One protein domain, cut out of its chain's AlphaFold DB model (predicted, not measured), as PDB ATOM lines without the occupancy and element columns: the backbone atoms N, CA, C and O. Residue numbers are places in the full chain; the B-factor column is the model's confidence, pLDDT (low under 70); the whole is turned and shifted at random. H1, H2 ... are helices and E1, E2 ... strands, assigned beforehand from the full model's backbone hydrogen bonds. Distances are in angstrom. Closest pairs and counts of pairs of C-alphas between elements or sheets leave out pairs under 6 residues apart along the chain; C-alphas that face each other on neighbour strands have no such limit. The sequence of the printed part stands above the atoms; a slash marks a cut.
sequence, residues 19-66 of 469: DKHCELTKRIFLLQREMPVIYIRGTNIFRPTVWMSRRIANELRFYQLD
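What this domain is: This is residues 19 to 66 of the 469 residues of the protein "Trypanosoma vivax" of Trypanosoma vivax (strain Y486) (UniProt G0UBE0). A thin two-stranded hairpin, E1 and E2, makes one end of an elongated model, and the other end is a loose helical part in which the long helix H1 and the short helix H2 run opposite ways, with the short helix H3 crosswise near them. The chain runs along H1, turns round in the hairpin and comes back through H2, and H3 then stands crosswise to both other helices. The printed part has 48 residues, with three named helices and two named strands in the order H1, E1, E2, H2, H3; the sheet is E1 - E2, antiparallel, and the class is mostly helix. The whole is only just loose, close to compact, with a radius of gyration of the C-alphas of 11.6 A, and the C-alphas span 38 by 18 by 15 A.

How they stand to each other: Strands E1, residues 38 to 41, and E2, residues 44 to 46, are antiparallel neighbours at 153 degrees and form a hairpin. N 38 and O 46, 2.9 A apart, and N 46 and O 38, 2.8 A apart, are within hydrogen-bond range. The closest C-alphas of E1 and H2, residues 48 to 55, are those of Ile 38 and Pro 48, 7.8 A apart. H1, residues 19 to 34, only just touches H2, with 3 pairs of C-alphas within 8 A and with residues 29 to 32 of H1 alone. Their closest C-alphas are those of Gln 32 and Pro 48, 6.1 A apart. H1 and H2 run opposite ways at a tilt of 37 degrees, only just steep. H3, residues 57 to 62, is close to H1 but not clearly touching it; the closest C-alphas, those of Cys 22 and Glu 59, are 6.9 A apart. The lines of H1 and H3 stand at 72 degrees, only just about perpendicular. H3 is also close to H2 but not clearly touching it, with the C-alphas of Ser 53 and Leu 60 closest at 7.3 A, and stands about perpendicular to it at 84 degrees. H1 and E2 are apart, and H3 is apart from both strands. Each O i to N i+4 pair is within hydrogen-bond range in H2 and H3, and 10 of 12 are in H1.

Where its parts are: E1 begins at C-alpha 38, (0.506, 4.346, 68.762), and is 9.6 A long; E2 is 6.8 A. H1 measures 24.2 A from C-alpha 19, at (-18.763, 24.773, 67.167), to C-alpha 34. H2 is 10.4 A long, and H3 is 8.7 A, ending at C-alpha 62, (-13.166, 22.447, 56.888).

The domain as a whole: The two C-alphas farthest apart are those of Asp 19 and Gly 42, 38.2 A. The printed part has no cut, and the four links between the named elements are tight. Mean pLDDT of the printed part is 84.7; residues 19 to 22, which belong to H1, are under 70.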
ATOM      1  N   ASP A  19     -20.030  24.027  67.115       61.66
ATOM      2  CA  ASP A  19     -18.763  24.773  67.167       61.66
ATOM      3  C   ASP A  19     -17.729  24.124  68.104       61.66
ATOM      4  O   ASP A  19     -16.555  23.988  67.755       61.66
ATOM      5  N   LYS A  20     -18.175  23.594  69.253       67.31
ATOM      6  CA  LYS A  20     -17.306  22.879  70.206       67.31
ATOM      7  C   LYS A  20     -16.800  21.542  69.648       67.31
ATOM      8  O   LYS A  20     -15.718  21.088  70.015       67.31
ATOM      9  N   HIS A  21     -17.562  20.915  68.749       65.94
ATOM     10  CA  HIS A  21     -17.180  19.661  68.090       65.94
ATOM     11  C   HIS A  21     -16.024  19.859  67.097       65.94
ATOM     12  O   HIS A  21     -15.070  19.072  67.064       65.94
ATOM     13  N   CYS A  22     -16.074  20.940  66.318       67.88
ATOM     14  CA  CYS A  22     -15.012  21.298  65.383       67.88
ATOM     15  C   CYS A  22     -13.714  21.666  66.131       67.88
ATOM     16  O   CYS A  22     -12.631  21.202  65.763       67.88
ATOM     17  N   GLU A  23     -13.809  22.385  67.254       76.56
ATOM     18  CA  GLU A  23     -12.643  22.720  68.080       76.56
ATOM     19  C   GLU A  23     -11.999  21.494  68.747       76.56
ATOM     20  O   GLU A  23     -10.774  21.344  68.727       76.56
ATOM     21  N   LEU A  24     -12.802  20.560  69.272       77.62
ATOM     22  CA  LEU A  24     -12.294  19.291  69.800       77.62
ATOM     23  C   LEU A  24     -11.557  18.489  68.719       77.62
ATOM     24  O   LEU A  24     -10.476  17.958  68.975       77.62
ATOM     25  N   THR A  25     -12.100  18.454  67.502       77.25
ATOM     26  CA  THR A  25     -11.472  17.785  66.356       77.25
ATOM     27  C   THR A  25     -10.104  18.386  66.042       77.25
ATOM     28  O   THR A  25      -9.129  17.650  65.885       77.25
ATOM     29  N   LYS A  26      -9.993  19.720  66.041       81.19
ATOM     30  CA  LYS A  26      -8.711  20.415  65.871       81.19
ATOM     31  C   LYS A  26      -7.723  20.064  66.988       81.19
ATOM     32  O   LYS A  26      -6.561  19.795  66.700       81.19
ATOM     33  N   ARG A  27      -8.163  20.009  68.251       84.19
ATOM     34  CA  ARG A  27      -7.301  19.624  69.390       84.19
ATOM     35  C   ARG A  27      -6.804  18.183  69.268       84.19
ATOM     36  O   ARG A  27      -5.612  17.941  69.428       84.19
ATOM     37  N   ILE A  28      -7.681  17.242  68.915       83.12
ATOM     38  CA  ILE A  28      -7.314  15.837  68.679       83.12
ATOM     39  C   ILE A  28      -6.335  15.720  67.499       83.12
ATOM     40  O   ILE A  28      -5.352  14.982  67.581       83.12
ATOM     41  N   PHE A  29      -6.548  16.490  66.430       85.50
ATOM     42  CA  PHE A  29      -5.619  16.550  65.301       85.50
ATOM     43  C   PHE A  29      -4.270  17.185  65.660       85.50
ATOM     44  O   PHE A  29      -3.275  16.904  65.007       85.50
ATOM     45  N   LEU A  30      -4.182  18.039  66.676       87.12
ATOM     46  CA  LEU A  30      -2.887  18.533  67.149       87.12
ATOM     47  C   LEU A  30      -2.175  17.488  68.016       87.12
ATOM     48  O   LEU A  30      -0.965  17.337  67.894       87.12
ATOM     49  N   LEU A  31      -2.910  16.697  68.805       86.44
ATOM     50  CA  LEU A  31      -2.330  15.630  69.634       86.44
ATOM     51  C   LEU A  31      -1.609  14.547  68.818       86.44
ATOM     52  O   LEU A  31      -0.576  14.046  69.255       86.44
ATOM     53  N   GLN A  32      -2.085  14.213  67.613       86.56
ATOM     54  CA  GLN A  32      -1.361  13.271  66.737       86.56
ATOM     55  C   GLN A  32       0.039  13.773  66.357       86.56
ATOM     56  O   GLN A  32       0.906  12.962  66.056       86.56
ATOM     57  N   ARG A  33       0.287  15.093  66.374       88.25
ATOM     58  CA  ARG A  33       1.620  15.624  66.078       88.25
ATOM     59  C   ARG A  33       2.614  15.248  67.165       88.25
ATOM     60  O   ARG A  33       3.765  15.057  66.829       88.25
ATOM     61  N   GLU A  34       2.175  15.072  68.407       89.00
ATOM     62  CA  GLU A  34       3.014  14.579  69.509       89.00
ATOM     63  C   GLU A  34       3.094  13.044  69.538       89.00
ATOM     64  O   GLU A  34       4.062  12.462  70.027       89.00
ATOM     65  N   MET A  35       2.063  12.366  69.022       89.00
ATOM     66  CA  MET A  35       1.941  10.905  69.029       89.00
ATOM     67  C   MET A  35       1.477  10.387  67.658       89.00
ATOM     68  O   MET A  35       0.336   9.928  67.521       89.00
ATOM     69  N   PRO A  36       2.334  10.441  66.620       92.44
ATOM     70  CA  PRO A  36       1.936  10.069  65.257       92.44
ATOM     71  C   PRO A  36       1.710   8.565  65.087       92.44
ATOM     72  O   PRO A  36       1.068   8.121  64.133       92.44
ATOM     73  N   VAL A  37       2.250   7.776  66.013       93.25
ATOM     74  CA  VAL A  37       2.255   6.320  65.986       93.25
ATOM     75  C   VAL A  37       1.931   5.818  67.387       93.25
ATOM     76  O   VAL A  37       2.600   6.184  68.350       93.25
ATOM     77  N   ILE A  38       0.905   4.976  67.502       93.12
ATOM     78  CA  ILE A  38       0.506   4.346  68.762       93.12
ATOM     79  C   ILE A  38       0.566   2.832  68.570       93.12
ATOM     80  O   ILE A  38      -0.167   2.259  67.764       93.12
ATOM     81  N   TYR A  39       1.460   2.178  69.305       92.44
ATOM     82  CA  TYR A  39       1.543   0.723  69.329       92.44
ATOM     83  C   TYR A  39       0.297   0.136  70.001       92.44
ATOM     84  O   TYR A  39      -0.048   0.549  71.107       92.44
ATOM     85  N   ILE A  40      -0.370  -0.818  69.341       91.12
ATOM     86  CA  ILE A  40      -1.486  -1.560  69.942       91.12
ATOM     87  C   ILE A  40      -0.967  -2.901  70.457       91.12
ATOM     88  O   ILE A  40      -0.914  -3.128  71.662       91.12
ATOM     89  N   ARG A  41      -0.625  -3.803  69.530       86.50
ATOM     90  CA  ARG A  41      -0.124  -5.148  69.819       86.50
ATOM     91  C   ARG A  41       0.419  -5.791  68.552       86.50
ATOM     92  O   ARG A  41      -0.175  -5.676  67.479       86.50
ATOM     93  N   GLY A  42       1.509  -6.527  68.693       85.81
ATOM     94  CA  GLY A  42       2.140  -7.242  67.597       85.81
ATOM     95  C   GLY A  42       2.596  -6.339  66.462       85.81
ATOM     96  O   GLY A  42       3.307  -5.368  66.697       85.81
ATOM     97  N   THR A  43       2.191  -6.651  65.237       86.38
ATOM     98  CA  THR A  43       2.452  -5.809  64.058       86.38
ATOM     99  C   THR A  43       1.410  -4.699  63.876       86.38
ATOM    100  O   THR A  43       1.559  -3.847  63.000       86.38
ATOM    101  N   ASN A  44       0.363  -4.668  64.712       90.25
ATOM    102  CA  ASN A  44      -0.713  -3.692  64.603       90.25
ATOM    103  C   ASN A  44      -0.342  -2.376  65.282       90.25
ATOM    104  O   ASN A  44      -0.136  -2.286  66.497       90.25
ATOM    105  N   ILE A  45      -0.332  -1.330  64.464       92.00
ATOM    106  CA  ILE A  45       0.006   0.030  64.849       92.00
ATOM    107  C   ILE A  45      -1.165   0.936  64.480       92.00
ATOM    108  O   ILE A  45      -1.620   0.958  63.332       92.00
ATOM    109  N   PHE A  46      -1.630   1.721  65.446       92.88
ATOM    110  CA  PHE A  46      -2.603   2.769  65.205       92.88
ATOM    111  C   PHE A  46      -1.901   4.031  64.708       92.88
ATOM    112  O   PHE A  46      -1.021   4.579  65.371       92.88
ATOM    113  N   ARG A  47      -2.321   4.503  63.533       91.75
ATOM    114  CA  ARG A  47      -1.889   5.776  62.949       91.75
ATOM    115  C   ARG A  47      -3.071   6.744  63.024       91.75
ATOM    116  O   ARG A  47      -3.982   6.616  62.196       91.75
ATOM    117  N   PRO A  48      -3.098   7.675  63.999       91.25
ATOM    118  CA  PRO A  48      -4.259   8.528  64.232       91.25
ATOM    119  C   PRO A  48      -4.684   9.297  62.982       91.25
ATOM    120  O   PRO A  48      -5.870   9.370  62.682       91.25
ATOM    121  N   THR A  49      -3.731   9.796  62.196       89.88
ATOM    122  CA  THR A  49      -4.023  10.545  60.971       89.88
ATOM    123  C   THR A  49      -4.712   9.717  59.895       89.88
ATOM    124  O   THR A  49      -5.686  10.178  59.313       89.88
ATOM    125  N   VAL A  50      -4.274   8.476  59.671       89.19
ATOM    126  CA  VAL A  50      -4.910   7.561  58.708       89.19
ATOM    127  C   VAL A  50      -6.350   7.272  59.126       89.19
ATOM    128  O   VAL A  50      -7.249   7.229  58.285       89.19
ATOM    129  N   TRP A  51      -6.587   7.097  60.427       89.94
ATOM    130  CA  TRP A  51      -7.936   6.925  60.956       89.94
ATOM    131  C   TRP A  51      -8.785   8.190  60.766       89.94
ATOM    132  O   TRP A  51      -9.897   8.094  60.245       89.94
ATOM    133  N   MET A  52      -8.251   9.370  61.103       87.81
ATOM    134  CA  MET A  52      -8.962  10.644  60.966       87.81
ATOM    135  C   MET A  52      -9.312  10.938  59.503       87.81
ATOM    136  O   MET A  52     -10.468  11.214  59.196       87.81
ATOM    137  N   SER A  53      -8.367  10.769  58.575       88.25
ATOM    138  CA  SER A  53      -8.597  10.948  57.135       88.25
ATOM    139  C   SER A  53      -9.667  10.012  56.569       88.25
ATOM    140  O   SER A  53     -10.299  10.352  55.576       88.25
ATOM    141  N   ARG A  54      -9.900   8.846  57.187       88.25
ATOM    142  CA  ARG A  54     -10.953   7.903  56.774       88.25
ATOM    143  C   ARG A  54     -12.306   8.174  57.433       88.25
ATOM    144  O   ARG A  54     -13.330   7.847  56.842       88.25
ATOM    145  N   ARG A  55     -12.328   8.689  58.666       85.62
ATOM    146  CA  ARG A  55     -13.547   8.773  59.494       85.62
ATOM    147  C   ARG A  55     -14.123  10.180  59.643       85.62
ATOM    148  O   ARG A  55     -15.329  10.286  59.821       85.62
ATOM    149  N   ILE A  56     -13.291  11.217  59.564       83.88
ATOM    150  CA  ILE A  56     -13.662  12.629  59.773       83.88
ATOM    151  C   ILE A  56     -13.074  13.537  58.677       83.88
ATOM    152  O   ILE A  56     -12.578  14.636  58.921       83.88
ATOM    153  N   ALA A  57     -13.070  13.049  57.432       83.19
ATOM    154  CA  ALA A  57     -12.461  13.746  56.297       83.19
ATOM    155  C   ALA A  57     -13.080  15.132  56.033       83.19
ATOM    156  O   ALA A  57     -12.381  16.048  55.603       83.19
ATOM    157  N   ASN A  58     -14.381  15.291  56.286       82.44
ATOM    158  CA  ASN A  58     -15.102  16.540  56.039       82.44
ATOM    159  C   ASN A  58     -14.687  17.625  57.039       82.44
ATOM    160  O   ASN A  58     -14.453  18.769  56.657       82.44
ATOM    161  N   GLU A  59     -14.528  17.248  58.305       82.44
ATOM    162  CA  GLU A  59     -14.067  18.110  59.386       82.44
ATOM    163  C   GLU A  59     -12.609  18.531  59.172       82.44
ATOM    164  O   GLU A  59     -12.257  19.687  59.397       82.44
ATOM    165  N   LEU A  60     -11.761  17.627  58.666       82.38
ATOM    166  CA  LEU A  60     -10.388  17.973  58.285       82.38
ATOM    167  C   LEU A  60     -10.347  18.960  57.112       82.38
ATOM    168  O   LEU A  60      -9.589  19.928  57.160       82.38
ATOM    169  N   ARG A  61     -11.194  18.765  56.090       83.44
ATOM    170  CA  ARG A  61     -11.312  19.692  54.949       83.44
ATOM    171  C   ARG A  61     -11.784  21.078  55.374       83.44
ATOM    172  O   ARG A  61     -11.261  22.057  54.855       83.44
ATOM    173  N   PHE A  62     -12.713  21.168  56.330       80.81
ATOM    174  CA  PHE A  62     -13.166  22.447  56.888       80.81
ATOM    175  C   PHE A  62     -11.997  23.275  57.449       80.81
ATOM    176  O   PHE A  62     -11.934  24.480  57.235       80.81
ATOM    177  N   TYR A  63     -11.034  22.618  58.099       80.69
ATOM    178  CA  TYR A  63      -9.823  23.256  58.624       80.69
ATOM    179  C   TYR A  63      -8.632  23.264  57.654       80.69
ATOM    180  O   TYR A  63      -7.543  23.668  58.055       80.69
ATOM    181  N   GLN A  64      -8.815  22.817  56.406       84.19
ATOM    182  CA  GLN A  64      -7.744  22.680  55.409       84.19
ATOM    183  C   GLN A  64      -6.561  21.823  55.904       84.19
ATOM    184  O   GLN A  64      -5.404  22.062  55.561       84.19
ATOM    185  N   LEU A  65      -6.849  20.815  56.732       84.31
ATOM    186  CA  LEU A  65      -5.855  19.908  57.301       84.31
ATOM    187  C   LEU A  65      -5.714  18.658  56.430       84.31
ATOM    188  O   LEU A  65      -6.690  17.951  56.173       84.31
ATOM    189  N   ASP A  66      -4.483  18.342  56.031       85.25
ATOM    190  CA  ASP A  66      -4.159  17.110  55.312       85.25
ATOM    191  C   ASP A  66      -3.570  16.077  56.275       85.25
ATOM    192  O   ASP A  66      -2.371  16.059  56.557       85.25
TER     193      ASP A  66